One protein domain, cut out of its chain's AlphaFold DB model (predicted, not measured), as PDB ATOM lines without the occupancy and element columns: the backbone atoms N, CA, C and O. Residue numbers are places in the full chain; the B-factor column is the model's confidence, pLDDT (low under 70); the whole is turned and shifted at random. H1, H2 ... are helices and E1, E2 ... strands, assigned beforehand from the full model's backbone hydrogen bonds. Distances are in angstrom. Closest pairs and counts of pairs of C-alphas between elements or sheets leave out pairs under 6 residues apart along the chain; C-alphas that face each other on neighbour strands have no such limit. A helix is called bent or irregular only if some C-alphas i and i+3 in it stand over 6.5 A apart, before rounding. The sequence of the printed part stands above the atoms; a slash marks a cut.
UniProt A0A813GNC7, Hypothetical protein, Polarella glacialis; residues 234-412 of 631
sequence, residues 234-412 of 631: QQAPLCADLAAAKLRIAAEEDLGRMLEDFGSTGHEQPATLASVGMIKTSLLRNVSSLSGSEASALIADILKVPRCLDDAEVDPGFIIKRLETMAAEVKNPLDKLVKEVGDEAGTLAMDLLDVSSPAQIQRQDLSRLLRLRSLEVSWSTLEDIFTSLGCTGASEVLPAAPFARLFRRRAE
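Overview. This is residues 234 to 412 of the 631 residues of the protein "Hypothetical protein" of Polarella glacialis (UniProt A0A813GNC7). H5a, the long arm of the bent helix H5, runs along an elongated body of helices, with two groups of shorter elements toward its ends and H1 crossing it between them. One group is H2, H3 and H4, beyond which residues 264 to 270 stick out; the other is H5b, H6, H7 and H8 with the small sheet of E1 and E2. The printed part has 179 residues with eight named helices and two named strands, in the order H1 H2 H3 H4 H5 E1 H6 H7 E2 H8; the sheet is antiparallel and the class is mostly helix. The whole is compact, with a radius of gyration of the C-alphas of 17.3 A and spans of 59 by 34 by 26 A.

Arrangement. E1, residues 360 to 362, and E2, residues 397 to 399, are antiparallel neighbours at 142 degrees, with N 361 and O 398 within hydrogen-bond range at 2.8 A. H1, residues 234 to 251, is only just irregular: C-alphas 234 and 237 are 6.6 A apart. Its closest C-alphas to E2 are Ala 244 and Pro 399, 6.2 A. With residues 244 to 251 alone H1 touches H8, residues 400 to 412, at a shallow tilt of 24 degrees, the same way; C-alphas 251 and 406 are closest, 5.6 A. H5, residues 316 to 354, was assigned as one helix by its hydrogen bonds but is bent: C-alphas 340 and 343 are 9.4 A apart. Its arms H5a, 316 to 340, and H5b, 343 to 354, are only just about perpendicular at 70.1 degrees; H5b is irregular, with C-alphas 343 and 346 7.0 A apart. H5b touches H8, closest C-alphas 349 and 408, 5.2 A. H5a touches H1, closest C-alphas 250 and 327, 4.4 A; H7, residues 379 to 388, closest 333 and 385, 5.3 A; and H2, residues 255 to 264, closest 259 and 320, 6.2 A. H6, residues 363 to 372, forms a helical hairpin with H7. H4, residues 292 to 302, touches H1, closest C-alphas 241 and 294, 4.6 A, and H3, residues 276 to 286, closest 280 and 295, 6.0 A. Every O i to N i+4 pair is within hydrogen-bond range in H3, H6, H7 and H8, against 13 of 14 in H1, 4 of 6 in H2, 6 of 7 in H4, 20 of 21 in H5a and 7 of 8 in H5b.

Along the chain. H1 begins at C-alpha 234 (-10.107, -32.964, 11.635) and is 26.9 A long. H5a is 36.3 A, H5b 18.7 A and H8 18.1 A, ending at C-alpha 412 (-15.855, -3.718, 32.982).

Size, cuts and confidence. C-alphas 268 and 374 are farthest apart, 59.3 A. The printed part has no cut. The links H2 to H3 and H4 to H5 are long. Mean pLDDT of the printed part is 83.8; residues 234 to 237, 262 to 274, 305 to 312 and 355 to 358 are under 70.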
ATOM      1  N   GLN A 234      -9.001 -32.423  10.834       55.69
ATOM      2  CA  GLN A 234     -10.107 -32.964  11.635       55.69
ATOM      3  C   GLN A 234     -10.143 -32.387  13.061       55.69
ATOM      4  O   GLN A 234     -11.223 -32.223  13.625       55.69
ATOM      5  N   GLN A 235      -8.990 -32.032  13.638       59.38
ATOM      6  CA  GLN A 235      -8.897 -31.491  15.002       59.38
ATOM      7  C   GLN A 235      -9.143 -29.975  15.098       59.38
ATOM      8  O   GLN A 235      -9.703 -29.520  16.093       59.38
ATOM      9  N   ALA A 236      -8.796 -29.189  14.073       61.34
ATOM     10  CA  ALA A 236      -8.998 -27.737  14.053       61.34
ATOM     11  C   ALA A 236     -10.449 -27.279  14.344       61.34
ATOM     12  O   ALA A 236     -10.607 -26.405  15.201       61.34
ATOM     13  N   PRO A 237     -11.514 -27.841  13.723       66.00
ATOM     14  CA  PRO A 237     -12.885 -27.443  14.056       66.00
ATOM     15  C   PRO A 237     -13.263 -27.811  15.498       66.00
ATOM     16  O   PRO A 237     -13.880 -27.006  16.188       66.00
ATOM     17  N   LEU A 238     -12.823 -28.974  15.995       76.75
ATOM     18  CA  LEU A 238     -13.068 -29.400  17.379       76.75
ATOM     19  C   LEU A 238     -12.381 -28.482  18.401       76.75
ATOM     20  O   LEU A 238     -12.951 -28.216  19.456       76.75
ATOM     21  N   CYS A 239     -11.181 -27.981  18.095       84.31
ATOM     22  CA  CYS A 239     -10.481 -27.021  18.948       84.31
ATOM     23  C   CYS A 239     -11.191 -25.658  18.977       84.31
ATOM     24  O   CYS A 239     -11.348 -25.078  20.050       84.31
ATOM     25  N   ALA A 240     -11.642 -25.159  17.822       87.94
ATOM     26  CA  ALA A 240     -12.364 -23.890  17.733       87.94
ATOM     27  C   ALA A 240     -13.722 -23.948  18.457       87.94
ATOM     28  O   ALA A 240     -14.041 -23.045  19.232       87.94
ATOM     29  N   ASP A 241     -14.479 -25.034  18.273       91.00
ATOM     30  CA  ASP A 241     -15.763 -25.265  18.944       91.00
ATOM     31  C   ASP A 241     -15.597 -25.451  20.462       91.00
ATOM     32  O   ASP A 241     -16.388 -24.921  21.242       91.00
ATOM     33  N   LEU A 242     -14.546 -26.148  20.911       93.12
ATOM     34  CA  LEU A 242     -14.239 -26.279  22.340       93.12
ATOM     35  C   LEU A 242     -13.851 -24.932  22.966       93.12
ATOM     36  O   LEU A 242     -14.342 -24.598  24.045       93.12
ATOM     37  N   ALA A 243     -13.011 -24.142  22.291       94.00
ATOM     38  CA  ALA A 243     -12.643 -22.803  22.743       94.00
ATOM     39  C   ALA A 243     -13.873 -21.880  22.809       94.00
ATOM     40  O   ALA A 243     -14.060 -21.173  23.800       94.00
ATOM     41  N   ALA A 244     -14.755 -21.931  21.805       93.19
ATOM     42  CA  ALA A 244     -16.015 -21.189  21.795       93.19
ATOM     43  C   ALA A 244     -16.943 -21.600  22.950       93.19
ATOM     44  O   ALA A 244     -17.455 -20.727  23.654       93.19
ATOM     45  N   ALA A 245     -17.110 -22.904  23.193       94.31
ATOM     46  CA  ALA A 245     -17.900 -23.423  24.307       94.31
ATOM     47  C   ALA A 245     -17.353 -22.939  25.660       94.31
ATOM     48  O   ALA A 245     -18.092 -22.370  26.464       94.31
ATOM     49  N   LYS A 246     -16.041 -23.097  25.883       95.81
ATOM     50  CA  LYS A 246     -15.346 -22.657  27.101       95.81
ATOM     51  C   LYS A 246     -15.495 -21.154  27.349       95.81
ATOM     52  O   LYS A 246     -15.798 -20.762  28.473       95.81
ATOM     53  N   LEU A 247     -15.356 -20.319  26.315       95.19
ATOM     54  CA  LEU A 247     -15.561 -18.868  26.418       95.19
ATOM     55  C   LEU A 247     -16.999 -18.505  26.809       95.19
ATOM     56  O   LEU A 247     -17.190 -17.584  27.598       95.19
ATOM     57  N   ARG A 248     -18.009 -19.222  26.303       94.00
ATOM     58  CA  ARG A 248     -19.421 -18.962  26.639       94.00
ATOM     59  C   ARG A 248     -19.749 -19.363  28.072       94.00
ATOM     60  O   ARG A 248     -20.323 -18.565  28.797       94.00
ATOM     61  N   ILE A 249     -19.285 -20.526  28.522       94.00
ATOM     62  CA  ILE A 249     -19.434 -20.977  29.920       94.00
ATOM     63  C   ILE A 249     -18.710 -20.024  30.879       94.00
ATOM     64  O   ILE A 249     -19.229 -19.686  31.939       94.00
ATOM     65  N   ALA A 250     -17.530 -19.529  30.491       94.19
ATOM     66  CA  ALA A 250     -16.818 -18.497  31.236       94.19
ATOM     67  C   ALA A 250     -17.495 -17.110  31.169       94.19
ATOM     68  O   ALA A 250     -17.210 -16.264  32.013       94.19
ATOM     69  N   ALA A 251     -18.395 -16.865  30.214       92.62
ATOM     70  CA  ALA A 251     -19.187 -15.639  30.132       92.62
ATOM     71  C   ALA A 251     -20.474 -15.682  30.967       92.62
ATOM     72  O   ALA A 251     -21.028 -14.612  31.229       92.62
ATOM     73  N   GLU A 252     -20.920 -16.863  31.406       91.94
ATOM     74  CA  GLU A 252     -22.032 -16.989  32.346       91.94
ATOM     75  C   GLU A 252     -21.585 -16.640  33.779       91.94
ATOM     76  O   GLU A 252     -20.533 -17.074  34.280       91.94
ATOM     77  N   GLU A 253     -22.396 -15.810  34.436       84.56
ATOM     78  CA  GLU A 253     -22.184 -15.355  35.815       84.56
ATOM     79  C   GLU A 253     -22.885 -16.289  36.807       84.56
ATOM     80  O   GLU A 253     -22.258 -16.765  37.751       84.56
ATOM     81  N   ASP A 254     -24.139 -16.644  36.517       83.06
ATOM     82  CA  ASP A 254     -25.006 -17.498  37.338       83.06
ATOM     83  C   ASP A 254     -24.896 -18.997  36.985       83.06
ATOM     84  O   ASP A 254     -25.833 -19.771  37.190       83.06
ATOM     85  N   LEU A 255     -23.727 -19.433  36.493       83.00
ATOM     86  CA  LEU A 255     -23.477 -20.820  36.077       83.00
ATOM     87  C   LEU A 255     -23.887 -21.834  37.164       83.00
ATOM     88  O   LEU A 255     -24.500 -22.840  36.837       83.00
ATOM     89  N   GLY A 256     -23.637 -21.541  38.446       77.25
ATOM     90  CA  GLY A 256     -24.076 -22.388  39.564       77.25
ATOM     91  C   GLY A 256     -25.599 -22.574  39.629       77.25
ATOM     92  O   GLY A 256     -26.067 -23.706  39.658       77.25
ATOM     93  N   ARG A 257     -26.390 -21.496  39.541       80.25
ATOM     94  CA  ARG A 257     -27.870 -21.565  39.546       80.25
ATOM     95  C   ARG A 257     -28.418 -22.285  38.316       80.25
ATOM     96  O   ARG A 257     -29.305 -23.125  38.418       80.25
ATOM     97  N   MET A 258     -27.838 -22.004  37.151       73.88
ATOM     98  CA  MET A 258     -28.165 -22.679  35.888       73.88
ATOM     99  C   MET A 258     -27.849 -24.183  35.910       73.88
ATOM    100  O   MET A 258     -28.312 -24.930  35.046       73.88
ATOM    101  N   LEU A 259     -27.025 -24.614  36.864       71.50
ATOM    102  CA  LEU A 259     -26.618 -25.991  37.089       71.50
ATOM    103  C   LEU A 259     -27.366 -26.640  38.271       71.50
ATOM    104  O   LEU A 259     -27.586 -27.846  38.240       71.50
ATOM    105  N   GLU A 260     -27.870 -25.873  39.241       74.19
ATOM    106  CA  GLU A 260     -28.852 -26.348  40.233       74.19
ATOM    107  C   GLU A 260     -30.131 -26.873  39.546       74.19
ATOM    108  O   GLU A 260     -30.681 -27.895  39.965       74.19
ATOM    109  N   ASP A 261     -30.524 -26.279  38.415       71.31
ATOM    110  CA  ASP A 261     -31.603 -26.771  37.542       71.31
ATOM    111  C   ASP A 261     -31.345 -28.164  36.927       71.31
ATOM    112  O   ASP A 261     -32.295 -28.834  36.523       71.31
ATOM    113  N   PHE A 262     -30.096 -28.654  36.876       68.50
ATOM    114  CA  PHE A 262     -29.821 -30.052  36.499       68.50
ATOM    115  C   PHE A 262     -30.150 -31.031  37.640       68.50
ATOM    116  O   PHE A 262     -30.388 -32.208  37.378       68.50
ATOM    117  N   GLY A 263     -30.128 -30.573  38.898       62.19
ATOM    118  CA  GLY A 263     -30.412 -31.397  40.078       62.19
ATOM    119  C   GLY A 263     -31.859 -31.299  40.574       62.19
ATOM    120  O   GLY A 263     -32.367 -32.244  41.177       62.19
ATOM    121  N   SER A 264     -32.540 -30.177  40.324       64.81
ATOM    122  CA  SER A 264     -33.857 -29.876  40.904       64.81
ATOM    123  C   SER A 264     -35.042 -30.553  40.198       64.81
ATOM    124  O   SER A 264     -36.091 -30.744  40.814       64.81
ATOM    125  N   THR A 265     -34.895 -31.000  38.944       57.09
ATOM    126  CA  THR A 265     -35.982 -31.644  38.172       57.09
ATOM    127  C   THR A 265     -36.336 -33.070  38.625       57.09
ATOM    128  O   THR A 265     -37.119 -33.743  37.958       57.09
ATOM    129  N   GLY A 266     -35.760 -33.551  39.732       50.97
ATOM    130  CA  GLY A 266     -35.851 -34.935  40.206       50.97
ATOM    131  C   GLY A 266     -36.087 -35.086  41.711       50.97
ATOM    132  O   GLY A 266     -35.519 -35.989  42.323       50.97
ATOM    133  N   HIS A 267     -36.913 -34.235  42.332       47.38
ATOM    134  CA  HIS A 267     -37.380 -34.481  43.703       47.38
ATOM    135  C   HIS A 267     -38.211 -35.778  43.781       47.38
ATOM    136  O   HIS A 267     -39.409 -35.748  43.528       47.38
ATOM    137  N   GLU A 268     -37.532 -36.888  44.110       48.97
ATOM    138  CA  GLU A 268     -37.964 -38.087  44.875       48.97
ATOM    139  C   GLU A 268     -37.252 -39.394  44.458       48.97
ATOM    140  O   GLU A 268     -37.456 -40.423  45.104       48.97
ATOM    141  N   GLN A 269     -36.355 -39.386  43.460       48.75
ATOM    142  CA  GLN A 269     -35.524 -40.560  43.132       48.75
ATOM    143  C   GLN A 269     -34.019 -40.292  43.316       48.75
ATOM    144  O   GLN A 269     -33.537 -39.213  42.967       48.75
ATOM    145  N   PRO A 270     -33.257 -41.245  43.891       47.41
ATOM    146  CA  PRO A 270     -31.844 -41.046  44.179       47.41
ATOM    147  C   PRO A 270     -31.013 -41.072  42.893       47.41
ATOM    148  O   PRO A 270     -30.916 -42.111  42.250       47.41
ATOM    149  N   ALA A 271     -30.381 -39.936  42.581       50.66
ATOM    150  CA  ALA A 271     -29.277 -39.800  41.628       50.66
ATOM    151  C   ALA A 271     -29.428 -40.634  40.338       50.66
ATOM    152  O   ALA A 271     -28.549 -41.427  40.000       50.66
ATOM    153  N   THR A 272     -30.529 -40.442  39.605       57.00
ATOM    154  CA  THR A 272     -30.649 -40.942  38.233       57.00
ATOM    155  C   THR A 272     -29.555 -40.293  37.394       57.00
ATOM    156  O   THR A 272     -29.569 -39.087  37.138       57.00
ATOM    157  N   LEU A 273     -28.565 -41.097  37.024       61.47
ATOM    158  CA  LEU A 273     -27.372 -40.639  36.334       61.47
ATOM    159  C   LEU A 273     -27.747 -40.095  34.947       61.47
ATOM    160  O   LEU A 273     -28.624 -40.621  34.257       61.47
ATOM    161  N   ALA A 274     -27.117 -38.995  34.544       69.50
ATOM    162  CA  ALA A 274     -27.550 -38.272  33.361       69.50
ATOM    163  C   ALA A 274     -26.958 -38.889  32.090       69.50
ATOM    164  O   ALA A 274     -25.743 -39.063  31.969       69.50
ATOM    165  N   SER A 275     -27.816 -39.169  31.106       81.44
ATOM    166  CA  SER A 275     -27.363 -39.566  29.775       81.44
ATOM    167  C   SER A 275     -26.744 -38.379  29.037       81.44
ATOM    168  O   SER A 275     -27.166 -37.226  29.187       81.44
ATOM    169  N   VAL A 276     -25.773 -38.665  28.167       81.38
ATOM    170  CA  VAL A 276     -25.060 -37.661  27.358       81.38
ATOM    171  C   VAL A 276     -26.024 -36.761  26.564       81.38
ATOM    172  O   VAL A 276     -25.791 -35.557  26.429       81.38
ATOM    173  N   GLY A 277     -27.149 -37.312  26.095       84.19
ATOM    174  CA  GLY A 277     -28.200 -36.561  25.403       84.19
ATOM    175  C   GLY A 277     -28.939 -35.553  26.293       84.19
ATOM    176  O   GLY A 277     -29.195 -34.429  25.850       84.19
ATOM    177  N   MET A 278     -29.236 -35.901  27.551       84.62
ATOM    178  CA  MET A 278     -29.837 -34.961  28.508       84.62
ATOM    179  C   MET A 278     -28.857 -33.840  28.854       84.62
ATOM    180  O   MET A 278     -29.218 -32.669  28.760       84.62
ATOM    181  N   ILE A 279     -27.595 -34.183  29.136       84.38
ATOM    182  CA  ILE A 279     -26.527 -33.214  29.433       84.38
ATOM    183  C   ILE A 279     -26.381 -32.209  28.283       84.38
ATOM    184  O   ILE A 279     -26.377 -31.000  28.513       84.38
ATOM    185  N   LYS A 280     -26.344 -32.692  27.032       88.88
ATOM    186  CA  LYS A 280     -26.291 -31.837  25.838       88.88
ATOM    187  C   LYS A 280     -27.500 -30.909  25.732       88.88
ATOM    188  O   LYS A 280     -27.336 -29.731  25.431       88.88
ATOM    189  N   THR A 281     -28.699 -31.430  25.975       88.56
ATOM    190  CA  THR A 281     -29.944 -30.657  25.867       88.56
ATOM    191  C   THR A 281     -30.004 -29.552  26.921       88.56
ATOM    192  O   THR A 281     -30.317 -28.412  26.588       88.56
ATOM    193  N   SER A 282     -29.631 -29.849  28.168       87.88
ATOM    194  CA  SER A 282     -29.590 -28.862  29.251       87.88
ATOM    195  C   SER A 282     -28.486 -27.816  29.047       87.88
ATOM    196  O   SER A 282     -28.730 -26.633  29.263       87.88
ATOM    197  N   LEU A 283     -27.308 -28.203  28.538       89.50
ATOM    198  CA  LEU A 283     -26.256 -27.252  28.149       89.50
ATOM    199  C   LEU A 283     -26.730 -26.269  27.069       89.50
ATOM    200  O   LEU A 283     -26.517 -25.070  27.213       89.50
ATOM    201  N   LEU A 284     -27.396 -26.765  26.018       91.31
ATOM    202  CA  LEU A 284     -27.947 -25.938  24.932       91.31
ATOM    203  C   LEU A 284     -29.107 -25.040  25.385       91.31
ATOM    204  O   LEU A 284     -29.321 -23.979  24.805       91.31
ATOM    205  N   ARG A 285     -29.873 -25.475  26.389       90.00
ATOM    206  CA  ARG A 285     -30.973 -24.697  26.969       90.00
ATOM    207  C   ARG A 285     -30.468 -23.571  27.868       90.00
ATOM    208  O   ARG A 285     -31.056 -22.493  27.856       90.00
ATOM    209  N   ASN A 286     -29.424 -23.840  28.649       88.50
ATOM    210  CA  ASN A 286     -29.004 -22.952  29.726       88.50
ATOM    211  C   ASN A 286     -27.867 -22.018  29.277       88.50
ATOM    212  O   ASN A 286     -27.966 -20.815  29.493       88.50
ATOM    213  N   VAL A 287     -26.810 -22.516  28.621       89.69
ATOM    214  CA  VAL A 287     -25.667 -21.676  28.204       89.69
ATOM    215  C   VAL A 287     -26.038 -20.851  26.973       89.69
ATOM    216  O   VAL A 287     -26.335 -21.391  25.903       89.69
ATOM    217  N   SER A 288     -25.991 -19.526  27.099       86.94
ATOM    218  CA  SER A 288     -26.515 -18.625  26.078       86.94
ATOM    219  C   SER A 288     -25.779 -18.756  24.735       86.94
ATOM    220  O   SER A 288     -24.551 -18.800  24.634       86.94
ATOM    221  N   SER A 289     -26.566 -18.809  23.658       88.38
ATOM    222  CA  SER A 289     -26.128 -18.979  22.261       88.38
ATOM    223  C   SER A 289     -25.422 -20.302  21.902       88.38
ATOM    224  O   SER A 289     -25.134 -20.483  20.717       88.38
ATOM    225  N   LEU A 290     -25.090 -21.186  22.858       93.00
ATOM    226  CA  LEU A 290     -24.238 -22.374  22.662       93.00
ATOM    227  C   LEU A 290     -24.681 -23.224  21.454       93.00
ATOM    228  O   LEU A 290     -25.854 -23.564  21.308       93.00
ATOM    229  N   SER A 291     -23.738 -23.569  20.574       93.38
ATOM    230  CA  SER A 291     -24.025 -24.337  19.360       93.38
ATOM    231  C   SER A 291     -24.129 -25.846  19.630       93.38
ATOM    232  O   SER A 291     -23.539 -26.393  20.565       93.38
ATOM    233  N   GLY A 292     -24.835 -26.559  18.747       91.38
ATOM    234  CA  GLY A 292     -24.933 -28.019  18.796       91.38
ATOM    235  C   GLY A 292     -23.597 -28.756  18.623       91.38
ATOM    236  O   GLY A 292     -23.495 -29.898  19.078       91.38
ATOM    237  N   SER A 293     -22.590 -28.138  17.995       91.00
ATOM    238  CA  SER A 293     -21.239 -28.700  17.856       91.00
ATOM    239  C   SER A 293     -20.351 -28.325  19.046       91.00
ATOM    240  O   SER A 293     -19.729 -29.211  19.626       91.00
ATOM    241  N   GLU A 294     -20.425 -27.075  19.513       93.75
ATOM    242  CA  GLU A 294     -19.787 -26.572  20.740       93.75
ATOM    243  C   GLU A 294     -20.167 -27.415  21.966       93.75
ATOM    244  O   GLU A 294     -19.296 -27.890  22.692       93.75
ATOM    245  N   ALA A 295     -21.463 -27.690  22.160       92.31
ATOM    246  CA  ALA A 295     -21.944 -28.546  23.243       92.31
ATOM    247  C   ALA A 295     -21.400 -29.984  23.143       92.31
ATOM    248  O   ALA A 295     -21.097 -30.606  24.160       92.31
ATOM    249  N   SER A 296     -21.237 -30.518  21.926       89.81
ATOM    250  CA  SER A 296     -20.637 -31.842  21.709       89.81
ATOM    251  C   SER A 296     -19.125 -31.852  21.956       89.81
ATOM    252  O   SER A 296     -18.631 -32.793  22.572       89.81
ATOM    253  N   ALA A 297     -18.396 -30.817  21.528       90.50
ATOM    254  CA  ALA A 297     -16.962 -30.673  21.774       90.50
ATOM    255  C   ALA A 297     -16.663 -30.523  23.276       90.50
ATOM    256  O   ALA A 297     -15.740 -31.149  23.794       90.50
ATOM    257  N   LEU A 298     -17.495 -29.757  23.988       92.12
ATOM    258  CA  LEU A 298     -17.434 -29.598  25.437       92.12
ATOM    259  C   LEU A 298     -17.678 -30.914  26.181       92.12
ATOM    260  O   LEU A 298     -16.897 -31.277  27.054       92.12
ATOM    261  N   ILE A 299     -18.741 -31.641  25.825       90.38
ATOM    262  CA  ILE A 299     -19.039 -32.959  26.398       90.38
ATOM    263  C   ILE A 299     -17.874 -33.918  26.159       90.38
ATOM    264  O   ILE A 299     -17.436 -34.580  27.095       90.38
ATOM    265  N   ALA A 300     -17.323 -33.954  24.943       88.38
ATOM    266  CA  ALA A 300     -16.146 -34.764  24.656       88.38
ATOM    267  C   ALA A 300     -14.957 -34.378  25.558       88.38
ATOM    268  O   ALA A 300     -14.268 -35.265  26.043       88.38
ATOM    269  N   ASP A 301     -14.732 -33.089  25.840       90.38
ATOM    270  CA  ASP A 301     -13.666 -32.626  26.743       90.38
ATOM    271  C   ASP A 301     -13.903 -32.994  28.218       90.38
ATOM    272  O   ASP A 301     -12.965 -33.382  28.913       90.38
ATOM    273  N   ILE A 302     -15.153 -32.949  28.689       89.38
ATOM    274  CA  ILE A 302     -15.546 -33.406  30.034       89.38
ATOM    275  C   ILE A 302     -15.329 -34.923  30.175       89.38
ATOM    276  O   ILE A 302     -14.834 -35.386  31.204       89.38
ATOM    277  N   LEU A 303     -15.645 -35.689  29.126       85.62
ATOM    278  CA  LEU A 303     -15.549 -37.153  29.090       85.62
ATOM    279  C   LEU A 303     -14.164 -37.684  28.665       85.62
ATOM    280  O   LEU A 303     -13.955 -38.894  28.660       85.62
ATOM    281  N   LYS A 304     -13.173 -36.818  28.390       80.38
ATOM    282  CA  LYS A 304     -11.755 -37.219  28.214       80.38
ATOM    283  C   LYS A 304     -11.121 -37.791  29.489       80.38
ATOM    284  O   LYS A 304     -10.013 -38.323  29.429       80.38
ATOM    285  N   VAL A 305     -11.790 -37.703  30.643       57.84
ATOM    286  CA  VAL A 305     -11.411 -38.481  31.832       57.84
ATOM    287  C   VAL A 305     -11.594 -39.971  31.495       57.84
ATOM    288  O   VAL A 305     -12.693 -40.358  31.113       57.84
ATOM    289  N   PRO A 306     -10.554 -40.824  31.595       44.09
ATOM    290  CA  PRO A 306     -10.442 -42.057  30.802       44.09
ATOM    291  C   PRO A 306     -11.293 -43.246  31.300       44.09
ATOM    292  O   PRO A 306     -10.764 -44.322  31.586       44.09
ATOM    293  N   ARG A 307     -12.617 -43.075  31.421       40.97
ATOM    294  CA  ARG A 307     -13.571 -44.142  31.756       40.97
ATOM    295  C   ARG A 307     -14.870 -44.022  30.955       40.97
ATOM    296  O   ARG A 307     -15.745 -43.247  31.309       40.97
ATOM    297  N   CYS A 308     -14.976 -44.911  29.967       40.12
ATOM    298  CA  CYS A 308     -16.210 -45.412  29.359       40.12
ATOM    299  C   CYS A 308     -17.079 -44.391  28.597       40.12
ATOM    300  O   CYS A 308     -17.891 -43.678  29.165       40.12
ATOM    301  N   LEU A 309     -16.979 -44.437  27.272       51.94
ATOM    302  CA  LEU A 309     -18.068 -44.153  26.332       51.94
ATOM    303  C   LEU A 309     -18.474 -45.554  25.812       51.94
ATOM    304  O   LEU A 309     -17.587 -46.389  25.635       51.94
ATOM    305  N   ASP A 310     -19.740 -45.964  25.705       52.25
ATOM    306  CA  ASP A 310     -20.853 -45.203  25.122       52.25
ATOM    307  C   ASP A 310     -22.163 -45.164  25.948       52.25
ATOM    308  O   ASP A 310     -23.034 -44.358  25.639       52.25
ATOM    309  N   ASP A 311     -22.288 -45.954  27.024       56.25
ATOM    310  CA  ASP A 311     -23.474 -45.996  27.917       56.25
ATOM    311  C   ASP A 311     -23.164 -45.526  29.356       56.25
ATOM    312  O   ASP A 311     -23.869 -45.862  30.309       56.25
ATOM    313  N   ALA A 312     -22.078 -44.771  29.557       59.59
ATOM    314  CA  ALA A 312     -21.731 -44.272  30.883       59.59
ATOM    315  C   ALA A 312     -22.710 -43.188  31.343       59.59
ATOM    316  O   ALA A 312     -22.614 -42.014  30.993       59.59
ATOM    317  N   GLU A 313     -23.631 -43.623  32.184       70.12
ATOM    318  CA  GLU A 313     -24.328 -42.839  33.184       70.12
ATOM    319  C   GLU A 313     -23.338 -41.958  33.990       70.12
ATOM    320  O   GLU A 313     -22.462 -42.469  34.693       70.12
ATOM    321  N   VAL A 314     -23.458 -40.625  33.880       78.62
ATOM    322  CA  VAL A 314     -22.553 -39.659  34.539       78.62
ATOM    323  C   VAL A 314     -23.267 -38.912  35.663       78.62
ATOM    324  O   VAL A 314     -24.397 -38.451  35.500       78.62
ATOM    325  N   ASP A 315     -22.584 -38.750  36.797       82.12
ATOM    326  CA  ASP A 315     -23.041 -37.919  37.914       82.12
ATOM    327  C   ASP A 315     -23.148 -36.437  37.489       82.12
ATOM    328  O   ASP A 315     -22.129 -35.837  37.119       82.12
ATOM    329  N   PRO A 316     -24.339 -35.809  37.576       81.62
ATOM    330  CA  PRO A 316     -24.488 -34.376  37.355       81.62
ATOM    331  C   PRO A 316     -23.543 -33.546  38.232       81.62
ATOM    332  O   PRO A 316     -22.949 -32.597  37.733       81.62
ATOM    333  N   GLY A 317     -23.318 -33.925  39.495       83.88
ATOM    334  CA  GLY A 317     -22.430 -33.200  40.411       83.88
ATOM    335  C   GLY A 317     -20.985 -33.109  39.906       83.88
ATOM    336  O   GLY A 317     -20.357 -32.048  39.986       83.88
ATOM    337  N   PHE A 318     -20.469 -34.186  39.306       86.50
ATOM    338  CA  PHE A 318     -19.174 -34.186  38.623       86.50
ATOM    339  C   PHE A 318     -19.140 -33.219  37.429       86.50
ATOM    340  O   PHE A 318     -18.183 -32.453  37.291       86.50
ATOM    341  N   ILE A 319     -20.179 -33.222  36.587       86.62
ATOM    342  CA  ILE A 319     -20.273 -32.348  35.405       86.62
ATOM    343  C   ILE A 319     -20.299 -30.882  35.832       86.62
ATOM    344  O   ILE A 319     -19.531 -30.083  35.301       86.62
ATOM    345  N   ILE A 320     -21.132 -30.548  36.820       87.00
ATOM    346  CA  ILE A 320     -21.278 -29.196  37.369       87.00
ATOM    347  C   ILE A 320     -19.920 -28.677  37.835       87.00
ATOM    348  O   ILE A 320     -19.414 -27.680  37.319       87.00
ATOM    349  N   LYS A 321     -19.262 -29.435  38.717       89.81
ATOM    350  CA  LYS A 321     -17.941 -29.091  39.242       89.81
ATOM    351  C   LYS A 321     -16.881 -28.983  38.142       89.81
ATOM    352  O   LYS A 321     -15.979 -28.145  38.233       89.81
ATOM    353  N   ARG A 322     -16.954 -29.807  37.088       91.50
ATOM    354  CA  ARG A 322     -16.023 -29.722  35.952       91.50
ATOM    355  C   ARG A 322     -16.263 -28.463  35.117       91.50
ATOM    356  O   ARG A 322     -15.282 -27.815  34.765       91.50
ATOM    357  N   LEU A 323     -17.515 -28.079  34.867       91.88
ATOM    358  CA  LEU A 323     -17.877 -26.837  34.171       91.88
ATOM    359  C   LEU A 323     -17.428 -25.593  34.949       91.88
ATOM    360  O   LEU A 323     -16.814 -24.705  34.364       91.88
ATOM    361  N   GLU A 324     -17.649 -25.557  36.266       91.69
ATOM    362  CA  GLU A 324     -17.132 -24.500  37.150       91.69
ATOM    363  C   GLU A 324     -15.601 -24.412  37.091       91.69
ATOM    364  O   GLU A 324     -15.037 -23.324  36.960       91.69
ATOM    365  N   THR A 325     -14.922 -25.565  37.124       93.69
ATOM    366  CA  THR A 325     -13.459 -25.637  37.012       93.69
ATOM    367  C   THR A 325     -12.988 -25.095  35.659       93.69
ATOM    368  O   THR A 325     -12.086 -24.268  35.628       93.69
ATOM    369  N   MET A 326     -13.624 -25.482  34.548       93.81
ATOM    370  CA  MET A 326     -13.299 -24.983  33.201       93.81
ATOM    371  C   MET A 326     -13.579 -23.477  33.058       93.81
ATOM    372  O   MET A 326     -12.803 -22.761  32.428       93.81
ATOM    373  N   ALA A 327     -14.647 -22.968  33.679       94.38
ATOM    374  CA  ALA A 327     -14.928 -21.536  33.729       94.38
ATOM    375  C   ALA A 327     -13.829 -20.777  34.491       94.38
ATOM    376  O   ALA A 327     -13.386 -19.724  34.035       94.38
ATOM    377  N   ALA A 328     -13.360 -21.309  35.624       93.88
ATOM    378  CA  ALA A 328     -12.268 -20.729  36.405       93.88
ATOM    379  C   ALA A 328     -10.907 -20.820  35.685       93.88
ATOM    380  O   ALA A 328     -10.157 -19.843  35.681       93.88
ATOM    381  N   GLU A 329     -10.615 -21.950  35.026       94.88
ATOM    382  CA  GLU A 329      -9.431 -22.156  34.174       94.88
ATOM    383  C   GLU A 329      -9.310 -21.059  33.100       94.88
ATOM    384  O   GLU A 329      -8.197 -20.633  32.812       94.88
ATOM    385  N   VAL A 330     -10.431 -20.562  32.557       95.88
ATOM    386  CA  VAL A 330     -10.474 -19.487  31.542       95.88
ATOM    387  C   VAL A 330     -10.560 -18.081  32.153       95.88
ATOM    388  O   VAL A 330      -9.907 -17.157  31.663       95.88
ATOM    389  N   LYS A 331     -11.340 -17.890  33.229       95.25
ATOM    390  CA  LYS A 331     -11.483 -16.589  33.912       95.25
ATOM    391  C   LYS A 331     -10.142 -16.113  34.491       95.25
ATOM    392  O   LYS A 331      -9.781 -14.959  34.285       95.25
ATOM    393  N   ASN A 332      -9.362 -16.993  35.127       94.56
ATOM    394  CA  ASN A 332      -8.133 -16.599  35.831       94.56
ATOM    395  C   ASN A 332      -7.031 -16.016  34.903       94.56
ATOM    396  O   ASN A 332      -6.503 -14.948  35.225       94.56
ATOM    397  N   PRO A 333      -6.675 -16.623  33.747       95.88
ATOM    398  CA  PRO A 333      -5.717 -16.028  32.809       95.88
ATOM    399  C   PRO A 333      -6.231 -14.745  32.146       95.88
ATOM    400  O   PRO A 333      -5.449 -13.829  31.896       95.88
ATOM    401  N   LEU A 334      -7.542 -14.642  31.898       96.00
ATOM    402  CA  LEU A 334      -8.155 -13.417  31.378       96.00
ATOM    403  C   LEU A 334      -8.113 -12.274  32.398       96.00
ATOM    404  O   LEU A 334      -7.774 -11.156  32.030       96.00
ATOM    405  N   ASP A 335      -8.373 -12.545  33.677       95.25
ATOM    406  CA  ASP A 335      -8.247 -11.555  34.753       95.25
ATOM    407  C   ASP A 335      -6.807 -11.079  34.930       95.25
ATOM    408  O   ASP A 335      -6.560  -9.890  35.136       95.25
ATOM    409  N   LYS A 336      -5.845 -11.996  34.791       94.44
ATOM    410  CA  LYS A 336      -4.414 -11.685  34.767       94.44
ATOM    411  C   LYS A 336      -4.066 -10.782  33.576       94.44
ATOM    412  O   LYS A 336      -3.380  -9.783  33.772       94.44
ATOM    413  N   LEU A 337      -4.603 -11.054  32.381       95.38
ATOM    414  CA  LEU A 337      -4.450 -10.178  31.214       95.38
ATOM    415  C   LEU A 337      -5.086  -8.801  31.440       95.38
ATOM    416  O   LEU A 337      -4.433  -7.796  31.189       95.38
ATOM    417  N   VAL A 338      -6.315  -8.727  31.960       95.88
ATOM    418  CA  VAL A 338      -6.967  -7.452  32.311       95.88
ATOM    419  C   VAL A 338      -6.147  -6.690  33.366       95.88
ATOM    420  O   VAL A 338      -6.002  -5.475  33.259       95.88
ATOM    421  N   LYS A 339      -5.552  -7.376  34.356       92.06
ATOM    422  CA  LYS A 339      -4.660  -6.773  35.368       92.06
ATOM    423  C   LYS A 339      -3.342  -6.266  34.761       92.06
ATOM    424  O   LYS A 339      -2.875  -5.210  35.178       92.06
ATOM    425  N   GLU A 340      -2.763  -6.974  33.787       92.44
ATOM    426  CA  GLU A 340      -1.547  -6.559  33.059       92.44
ATOM    427  C   GLU A 340      -1.805  -5.400  32.074       92.44
ATOM    428  O   GLU A 340      -0.953  -4.525  31.925       92.44
ATOM    429  N   VAL A 341      -2.975  -5.364  31.427       93.62
ATOM    430  CA  VAL A 341      -3.383  -4.300  30.490       93.62
ATOM    431  C   VAL A 341      -3.855  -3.034  31.223       93.62
ATOM    432  O   VAL A 341      -3.590  -1.921  30.769       93.62
ATOM    433  N   GLY A 342      -4.514  -3.181  32.375       91.38
ATOM    434  CA  GLY A 342      -4.983  -2.063  33.192       91.38
ATOM    435  C   GLY A 342      -6.145  -1.298  32.553       91.38
ATOM    436  O   GLY A 342      -7.084  -1.896  32.030       91.38
ATOM    437  N   ASP A 343      -6.089   0.034  32.616       87.56
ATOM    438  CA  ASP A 343      -7.187   0.913  32.188       87.56
ATOM    439  C   ASP A 343      -7.467   0.826  30.659       87.56
ATOM    440  O   ASP A 343      -8.594   1.049  30.227       87.56
ATOM    441  N   GLU A 344      -6.494   0.385  29.847       91.25
ATOM    442  CA  GLU A 344      -6.638   0.135  28.394       91.25
ATOM    443  C   GLU A 344      -7.422  -1.152  28.050       91.25
ATOM    444  O   GLU A 344      -7.565  -1.514  26.882       91.25
ATOM    445  N   ALA A 345      -7.918  -1.907  29.038       90.75
ATOM    446  CA  ALA A 345      -8.570  -3.189  28.765       90.75
ATOM    447  C   ALA A 345      -9.920  -3.019  28.045       90.75
ATOM    448  O   ALA A 345     -10.276  -3.848  27.209       90.75
ATOM    449  N   GLY A 346     -10.646  -1.927  28.316       88.19
ATOM    450  CA  GLY A 346     -11.899  -1.606  27.623       88.19
ATOM    451  C   GLY A 346     -11.683  -1.212  26.159       88.19
ATOM    452  O   GLY A 346     -12.353  -1.736  25.274       88.19
ATOM    453  N   THR A 347     -10.700  -0.348  25.892       89.12
ATOM    454  CA  THR A 347     -10.351   0.110  24.536       89.12
ATOM    455  C   THR A 347      -9.783  -1.029  23.687       89.12
ATOM    456  O   THR A 347     -10.215  -1.222  22.553       89.12
ATOM    457  N   LEU A 348      -8.905  -1.865  24.252       91.19
ATOM    458  CA  LEU A 348      -8.415  -3.079  23.593       91.19
ATOM    459  C   LEU A 348      -9.543  -4.082  23.293       91.19
ATOM    460  O   LEU A 348      -9.505  -4.761  22.271       91.19
ATOM    461  N   ALA A 349     -10.554  -4.196  24.158       88.75
ATOM    462  CA  ALA A 349     -11.698  -5.065  23.895       88.75
ATOM    463  C   ALA A 349     -12.537  -4.594  22.695       88.75
ATOM    464  O   ALA A 349     -13.080  -5.436  21.980       88.75
ATOM    465  N   MET A 350     -12.611  -3.279  22.456       86.38
ATOM    466  CA  MET A 350     -13.233  -2.716  21.254       86.38
ATOM    467  C   MET A 350     -12.374  -2.976  20.011       86.38
ATOM    468  O   MET A 350     -12.908  -3.513  19.048       86.38
ATOM    469  N   ASP A 351     -11.046  -2.781  20.065       87.94
ATOM    470  CA  ASP A 351     -10.149  -3.169  18.956       87.94
ATOM    471  C   ASP A 351     -10.351  -4.643  18.551       87.94
ATOM    472  O   ASP A 351     -10.386  -4.978  17.372       87.94
ATOM    473  N   LEU A 352     -10.499  -5.546  19.529       87.56
ATOM    474  CA  LEU A 352     -10.715  -6.978  19.289       87.56
ATOM    475  C   LEU A 352     -12.101  -7.295  18.687       87.56
ATOM    476  O   LEU A 352     -12.262  -8.346  18.062       87.56
ATOM    477  N   LEU A 353     -13.092  -6.412  18.863       84.12
ATOM    478  CA  LEU A 353     -14.393  -6.489  18.189       84.12
ATOM    479  C   LEU A 353     -14.324  -5.892  16.776       84.12
ATOM    480  O   LEU A 353     -14.855  -6.501  15.850       84.12
ATOM    481  N   ASP A 354     -13.626  -4.779  16.578       81.38
ATOM    482  CA  ASP A 354     -13.504  -4.114  15.273       81.38
ATOM    483  C   ASP A 354     -12.611  -4.907  14.303       81.38
ATOM    484  O   ASP A 354     -12.898  -5.017  13.110       81.38
ATOM    485  N   VAL A 355     -11.572  -5.567  14.824       67.19
ATOM    486  CA  VAL A 355     -10.689  -6.485  14.080       67.19
ATOM    487  C   VAL A 355     -11.352  -7.856  13.830       67.19
ATOM    488  O   VAL A 355     -10.753  -8.715  13.189       67.19
ATOM    489  N   SER A 356     -12.613  -8.081  14.236       57.97
ATOM    490  CA  SER A 356     -13.314  -9.377  14.071       57.97
ATOM    491  C   SER A 356     -13.673  -9.776  12.623       57.97
ATOM    492  O   SER A 356     -14.359 -10.776  12.392       57.97
ATOM    493  N   SER A 357     -13.135  -9.058  11.635       52.19
ATOM    494  CA  SER A 357     -12.817  -9.578  10.303       52.19
ATOM    495  C   SER A 357     -11.282  -9.669  10.182       52.19
ATOM    496  O   SER A 357     -10.649  -8.696   9.762       52.19
ATOM    497  N   PRO A 358     -10.646 -10.794  10.574       57.41
ATOM    498  CA  PRO A 358     -11.190 -12.156  10.640       57.41
ATOM    499  C   PRO A 358     -11.927 -12.527  11.937       57.41
ATOM    500  O   PRO A 358     -11.588 -12.092  13.031       57.41
ATOM    501  N   ALA A 359     -12.858 -13.482  11.830       79.38
ATOM    502  CA  ALA A 359     -13.608 -14.049  12.959       79.38
ATOM    503  C   ALA A 359     -12.754 -14.891  13.943       79.38
ATOM    504  O   ALA A 359     -13.295 -15.577  14.817       79.38
ATOM    505  N   GLN A 360     -11.429 -14.879  13.787       87.94
ATOM    506  CA  GLN A 360     -10.465 -15.751  14.446       87.94
ATOM    507  C   GLN A 360      -9.201 -14.972  14.834       87.94
ATOM    508  O   GLN A 360      -8.682 -14.209  14.028       87.94
ATOM    509  N   ILE A 361      -8.688 -15.200  16.046       90.25
ATOM    510  CA  ILE A 361      -7.500 -14.535  16.607       90.25
ATOM    511  C   ILE A 361      -6.415 -15.579  16.878       90.25
ATOM    512  O   ILE A 361      -6.660 -16.544  17.605       90.25
ATOM    513  N   GLN A 362      -5.200 -15.377  16.359       90.44
ATOM    514  CA  GLN A 362      -4.028 -16.168  16.753       90.44
ATOM    515  C   GLN A 362      -3.270 -15.509  17.915       90.44
ATOM    516  O   GLN A 362      -3.356 -14.297  18.134       90.44
ATOM    517  N   ARG A 363      -2.425 -16.284  18.617       90.31
ATOM    518  CA  ARG A 363      -1.503 -15.767  19.659       90.31
ATOM    519  C   ARG A 363      -0.681 -14.574  19.164       90.31
ATOM    520  O   ARG A 363      -0.445 -13.616  19.899       90.31
ATOM    521  N   GLN A 364      -0.241 -14.642  17.906       88.44
ATOM    522  CA  GLN A 364       0.555 -13.591  17.279       88.44
ATOM    523  C   GLN A 364      -0.241 -12.302  17.084       88.44
ATOM    524  O   GLN A 364       0.319 -11.230  17.291       88.44
ATOM    525  N   ASP A 365      -1.524 -12.386  16.732       88.88
ATOM    526  CA  ASP A 365      -2.366 -11.216  16.476       88.88
ATOM    527  C   ASP A 365      -2.679 -10.483  17.779       88.88
ATOM    528  O   ASP A 365      -2.441  -9.281  17.875       88.88
ATOM    529  N   LEU A 366      -3.065 -11.219  18.828       90.62
ATOM    530  CA  LEU A 366      -3.261 -10.646  20.162       90.62
ATOM    531  C   LEU A 366      -1.965 -10.003  20.691       90.62
ATOM    532  O   LEU A 366      -1.985  -8.879  21.189       90.62
ATOM    533  N   SER A 367      -0.811 -10.657  20.506       90.50
ATOM    534  CA  SER A 367       0.491 -10.082  20.875       90.50
ATOM    535  C   SER A 367       0.858  -8.841  20.049       90.50
ATOM    536  O   SER A 367       1.457  -7.906  20.584       90.50
ATOM    537  N   ARG A 368       0.494  -8.786  18.759       89.44
ATOM    538  CA  ARG A 368       0.689  -7.603  17.903       89.44
ATOM    539  C   ARG A 368      -0.196  -6.442  18.358       89.44
ATOM    540  O   ARG A 368       0.339  -5.353  18.525       89.44
ATOM    541  N   LEU A 369      -1.484  -6.671  18.624       89.50
ATOM    542  CA  LEU A 369      -2.418  -5.649  19.125       89.50
ATOM    543  C   LEU A 369      -1.937  -5.042  20.452       89.50
ATOM    544  O   LEU A 369      -1.816  -3.824  20.573       89.50
ATOM    545  N   LEU A 370      -1.531  -5.887  21.404       92.06
ATOM    546  CA  LEU A 370      -0.940  -5.449  22.673       92.06
ATOM    547  C   LEU A 370       0.324  -4.597  22.458       92.06
ATOM    548  O   LEU A 370       0.454  -3.512  23.026       92.06
ATOM    549  N   ARG A 371       1.235  -5.031  21.576       90.44
ATOM    550  CA  ARG A 371       2.456  -4.274  21.243       90.44
ATOM    551  C   ARG A 371       2.176  -2.954  20.524       90.44
ATOM    552  O   ARG A 371       2.919  -2.003  20.754       90.44
ATOM    553  N   LEU A 372       1.138  -2.871  19.689       88.75
ATOM    554  CA  LEU A 372       0.727  -1.626  19.027       88.75
ATOM    555  C   LEU A 372       0.295  -0.571  20.057       88.75
ATOM    556  O   LEU A 372       0.713   0.580  19.951       88.75
ATOM    557  N   ARG A 373      -0.414  -0.978  21.120       88.44
ATOM    558  CA  ARG A 373      -0.727  -0.122  22.282       88.44
ATOM    559  C   ARG A 373       0.428   0.035  23.289       88.44
ATOM    560  O   ARG A 373       0.250   0.630  24.344       88.44
ATOM    561  N   SER A 374       1.636  -0.448  22.975       90.25
ATOM    562  CA  SER A 374       2.808  -0.444  23.876       90.25
ATOM    563  C   SER A 374       2.596  -1.170  25.219       90.25
ATOM    564  O   SER A 374       3.260  -0.855  26.208       90.25
ATOM    565  N   LEU A 375       1.701  -2.161  25.252       90.31
ATOM    566  CA  LEU A 375       1.403  -2.983  26.426       90.31
ATOM    567  C   LEU A 375       2.366  -4.182  26.485       90.31
ATOM    568  O   LEU A 375       2.338  -5.068  25.628       90.31
ATOM    569  N   GLU A 376       3.228  -4.222  27.505       85.62
ATOM    570  CA  GLU A 376       4.132  -5.354  27.766       85.62
ATOM    571  C   GLU A 376       3.423  -6.438  28.596       85.62
ATOM    572  O   GLU A 376       3.625  -6.551  29.801       85.62
ATOM    573  N   VAL A 377       2.597  -7.250  27.932       88.94
ATOM    574  CA  VAL A 377       1.992  -8.462  28.518       88.94
ATOM    575  C   VAL A 377       2.987  -9.624  28.485       88.94
ATOM    576  O   VAL A 377       3.703  -9.827  27.497       88.94
ATOM    577  N   SER A 378       3.025 -10.416  29.555       89.06
ATOM    578  CA  SER A 378       3.891 -11.590  29.647       89.06
ATOM    579  C   SER A 378       3.440 -12.706  28.693       89.06
ATOM    580  O   SER A 378       2.258 -13.033  28.591       89.06
ATOM    581  N   TRP A 379       4.394 -13.334  27.988       89.50
ATOM    582  CA  TRP A 379       4.069 -14.428  27.057       89.50
ATOM    583  C   TRP A 379       3.412 -15.618  27.769       89.50
ATOM    584  O   TRP A 379       2.542 -16.263  27.198       89.50
ATOM    585  N   SER A 380       3.763 -15.855  29.039       91.62
ATOM    586  CA  SER A 380       3.087 -16.840  29.884       91.62
ATOM    587  C   SER A 380       1.595 -16.547  30.025       91.62
ATOM    588  O   SER A 380       0.814 -17.451  29.793       91.62
ATOM    589  N   THR A 381       1.168 -15.308  30.296       93.25
ATOM    590  CA  THR A 381      -0.270 -14.969  30.368       93.25
ATOM    591  C   THR A 381      -1.010 -15.241  29.056       93.25
ATOM    592  O   THR A 381      -2.146 -15.708  29.084       93.25
ATOM    593  N   LEU A 382      -0.369 -15.013  27.905       92.94
ATOM    594  CA  LEU A 382      -0.963 -15.348  26.607       92.94
ATOM    595  C   LEU A 382      -1.055 -16.866  26.386       92.94
ATOM    596  O   LEU A 382      -2.098 -17.348  25.949       92.94
ATOM    597  N   GLU A 383      -0.017 -17.635  26.718       93.19
ATOM    598  CA  GLU A 383      -0.071 -19.101  26.606       93.19
ATOM    599  C   GLU A 383      -1.026 -19.734  27.626       93.19
ATOM    600  O   GLU A 383      -1.726 -20.681  27.273       93.19
ATOM    601  N   ASP A 384      -1.126 -19.192  28.845       94.31
ATOM    602  CA  ASP A 384      -2.083 -19.608  29.880       94.31
ATOM    603  C   ASP A 384      -3.525 -19.494  29.337       94.31
ATOM    604  O   ASP A 384      -4.318 -20.432  29.455       94.31
ATOM    605  N   ILE A 385      -3.853 -18.375  28.669       94.88
ATOM    606  CA  ILE A 385      -5.152 -18.151  28.008       94.88
ATOM    607  C   ILE A 385      -5.408 -19.210  26.934       94.88
ATOM    608  O   ILE A 385      -6.418 -19.910  27.002       94.88
ATOM    609  N   PHE A 386      -4.515 -19.350  25.951       94.44
ATOM    610  CA  PHE A 386      -4.739 -20.282  24.839       94.44
ATOM    611  C   PHE A 386      -4.813 -21.733  25.341       94.44
ATOM    612  O   PHE A 386      -5.738 -22.457  24.974       94.44
ATOM    613  N   THR A 387      -3.937 -22.122  26.272       94.19
ATOM    614  CA  THR A 387      -3.922 -23.459  26.884       94.19
ATOM    615  C   THR A 387      -5.220 -23.746  27.644       94.19
ATOM    616  O   THR A 387      -5.802 -24.816  27.458       94.19
ATOM    617  N   SER A 388      -5.742 -22.797  28.439       95.06
ATOM    618  CA  SER A 388      -7.027 -22.973  29.145       95.06
ATOM    619  C   SER A 388      -8.194 -23.233  28.185       95.06
ATOM    620  O   SER A 388      -9.057 -24.077  28.445       95.06
ATOM    621  N   LEU A 389      -8.167 -22.591  27.014       94.69
ATOM    622  CA  LEU A 389      -9.155 -22.739  25.946       94.69
ATOM    623  C   LEU A 389      -8.993 -24.035  25.135       94.69
ATOM    624  O   LEU A 389      -9.835 -24.340  24.297       94.69
ATOM    625  N   GLY A 390      -7.981 -24.850  25.444       90.69
ATOM    626  CA  GLY A 390      -7.664 -26.094  24.740       90.69
ATOM    627  C   GLY A 390      -6.732 -25.903  23.542       90.69
ATOM    628  O   GLY A 390      -6.395 -26.887  22.891       90.69
ATOM    629  N   CYS A 391      -6.282 -24.673  23.278       91.06
ATOM    630  CA  CYS A 391      -5.342 -24.376  22.212       91.06
ATOM    631  C   CYS A 391      -3.893 -24.584  22.694       91.06
ATOM    632  O   CYS A 391      -3.336 -23.757  23.418       91.06
ATOM    633  N   THR A 392      -3.256 -25.671  22.259       86.75
ATOM    634  CA  THR A 392      -1.861 -26.038  22.569       86.75
ATOM    635  C   THR A 392      -0.905 -25.933  21.370       86.75
ATOM    636  O   THR A 392       0.298 -25.765  21.556       86.75
ATOM    637  N   GLY A 393      -1.414 -25.979  20.137       84.12
ATOM    638  CA  GLY A 393      -0.661 -25.837  18.892       84.12
ATOM    639  C   GLY A 393      -0.501 -24.377  18.454       84.12
ATOM    640  O   GLY A 393      -1.429 -23.573  18.546       84.12
ATOM    641  N   ALA A 394       0.677 -24.018  17.936       77.25
ATOM    642  CA  ALA A 394       1.047 -22.628  17.635       77.25
ATOM    643  C   ALA A 394       0.150 -21.921  16.592       77.25
ATOM    644  O   ALA A 394       0.016 -20.698  16.641       77.25
ATOM    645  N   SER A 395      -0.457 -22.676  15.672       81.25
ATOM    646  CA  SER A 395      -1.330 -22.191  14.590       81.25
ATOM    647  C   SER A 395      -2.822 -22.146  14.943       81.25
ATOM    648  O   SER A 395      -3.634 -21.764  14.103       81.25
ATOM    649  N   GLU A 396      -3.201 -22.551  16.154       85.75
ATOM    650  CA  GLU A 396      -4.602 -22.571  16.573       85.75
ATOM    651  C   GLU A 396      -5.160 -21.168  16.829       85.75
ATOM    652  O   GLU A 396      -4.447 -20.214  17.160       85.75
ATOM    653  N   VAL A 397      -6.474 -21.076  16.657       89.69
ATOM    654  CA  VAL A 397      -7.242 -19.842  16.527       89.69
ATOM    655  C   VAL A 397      -8.370 -19.805  17.549       89.69
ATOM    656  O   VAL A 397      -9.106 -20.777  17.709       89.69
ATOM    657  N   LEU A 398      -8.539 -18.660  18.205       90.69
ATOM    658  CA  LEU A 398      -9.664 -18.395  19.099       90.69
ATOM    659  C   LEU A 398     -10.789 -17.680  18.346       90.69
ATOM    660  O   LEU A 398     -10.495 -16.820  17.518       90.69
ATOM    661  N   PRO A 399     -12.070 -17.960  18.639       90.62
ATOM    662  CA  PRO A 399     -13.178 -17.224  18.042       90.62
ATOM    663  C   PRO A 399     -13.179 -15.775  18.559       90.62
ATOM    664  O   PRO A 399     -13.312 -15.532  19.762       90.62
ATOM    665  N   ALA A 400     -13.037 -14.811  17.646       90.19
ATOM    666  CA  ALA A 400     -12.739 -13.417  17.981       90.19
ATOM    667  C   ALA A 400     -13.822 -12.763  18.854       90.19
ATOM    668  O   ALA A 400     -13.542 -12.263  19.942       90.19
ATOM    669  N   ALA A 401     -15.080 -12.816  18.407       89.50
ATOM    670  CA  ALA A 401     -16.177 -12.123  19.076       89.50
ATOM    671  C   ALA A 401     -16.522 -12.688  20.476       89.50
ATOM    672  O   ALA A 401     -16.688 -11.881  21.392       89.50
ATOM    673  N   PRO A 402     -16.599 -14.018  20.716       91.38
ATOM    674  CA  PRO A 402     -16.747 -14.559  22.070       91.38
ATOM    675  C   PRO A 402     -15.595 -14.166  23.002       91.38
ATOM    676  O   PRO A 402     -15.848 -13.784  24.144       91.38
ATOM    677  N   PHE A 403     -14.349 -14.198  22.510       93.75
ATOM    678  CA  PHE A 403     -13.174 -13.794  23.284       93.75
ATOM    679  C   PHE A 403     -13.245 -12.315  23.680       93.75
ATOM    680  O   PHE A 403     -13.165 -11.988  24.863       93.75
ATOM    681  N   ALA A 404     -13.472 -11.429  22.707       92.44
ATOM    682  CA  ALA A 404     -13.527  -9.989  22.925       92.44
ATOM    683  C   ALA A 404     -14.682  -9.580  23.857       92.44
ATOM    684  O   ALA A 404     -14.485  -8.765  24.755       92.44
ATOM    685  N   ARG A 405     -15.869 -10.195  23.720       91.94
ATOM    686  CA  ARG A 405     -17.015  -9.956  24.621       91.94
ATOM    687  C   ARG A 405     -16.723 -10.377  26.060       91.94
ATOM    688  O   ARG A 405     -17.050  -9.628  26.979       91.94
ATOM    689  N   LEU A 406     -16.118 -11.549  26.265       94.44
ATOM    690  CA  LEU A 406     -15.731 -11.998  27.602       94.44
ATOM    691  C   LEU A 406     -14.660 -11.074  28.193       94.44
ATOM    692  O   LEU A 406     -14.817 -10.604  29.317       94.44
ATOM    693  N   PHE A 407     -13.616 -10.760  27.424       95.00
ATOM    694  CA  PHE A 407     -12.555  -9.844  27.838       95.00
ATOM    695  C   PHE A 407     -13.111  -8.464  28.227       95.00
ATOM    696  O   PHE A 407     -12.761  -7.955  29.291       95.00
ATOM    697  N   ARG A 408     -14.067  -7.917  27.456       94.31
ATOM    698  CA  ARG A 408     -14.763  -6.663  27.791       94.31
ATOM    699  C   ARG A 408     -15.516  -6.750  29.118       94.31
ATOM    700  O   ARG A 408     -15.292  -5.909  29.978       94.31
ATOM    701  N   ARG A 409     -16.325  -7.798  29.338       93.38
ATOM    702  CA  ARG A 409     -17.029  -8.012  30.622       93.38
ATOM    703  C   ARG A 409     -16.059  -8.101  31.806       93.38
ATOM    704  O   ARG A 409     -16.333  -7.548  32.868       93.38
ATOM    705  N   ARG A 410     -14.909  -8.770  31.641       94.75
ATOM    706  CA  ARG A 410     -13.871  -8.840  32.690       94.75
ATOM    707  C   ARG A 410     -13.208  -7.480  32.933       94.75
ATOM    708  O   ARG A 410     -12.995  -7.122  34.090       94.75
ATOM    709  N   ALA A 411     -12.955  -6.695  31.884       92.88
ATOM    710  CA  ALA A 411     -12.468  -5.319  31.991       92.88
ATOM    711  C   ALA A 411     -13.470  -4.401  32.719       92.88
ATOM    712  O   ALA A 411     -13.094  -3.720  33.672       92.88
ATOM    713  N   GLU A 412     -14.751  -4.445  32.341       93.06
ATOM    714  CA  GLU A 412     -15.855  -3.718  32.982       93.06
ATOM    715  C   GLU A 412     -15.970  -4.084  34.477       93.06
ATOM    716  O   GLU A 412     -15.937  -3.205  35.342       93.06
TER     717      GLU A 412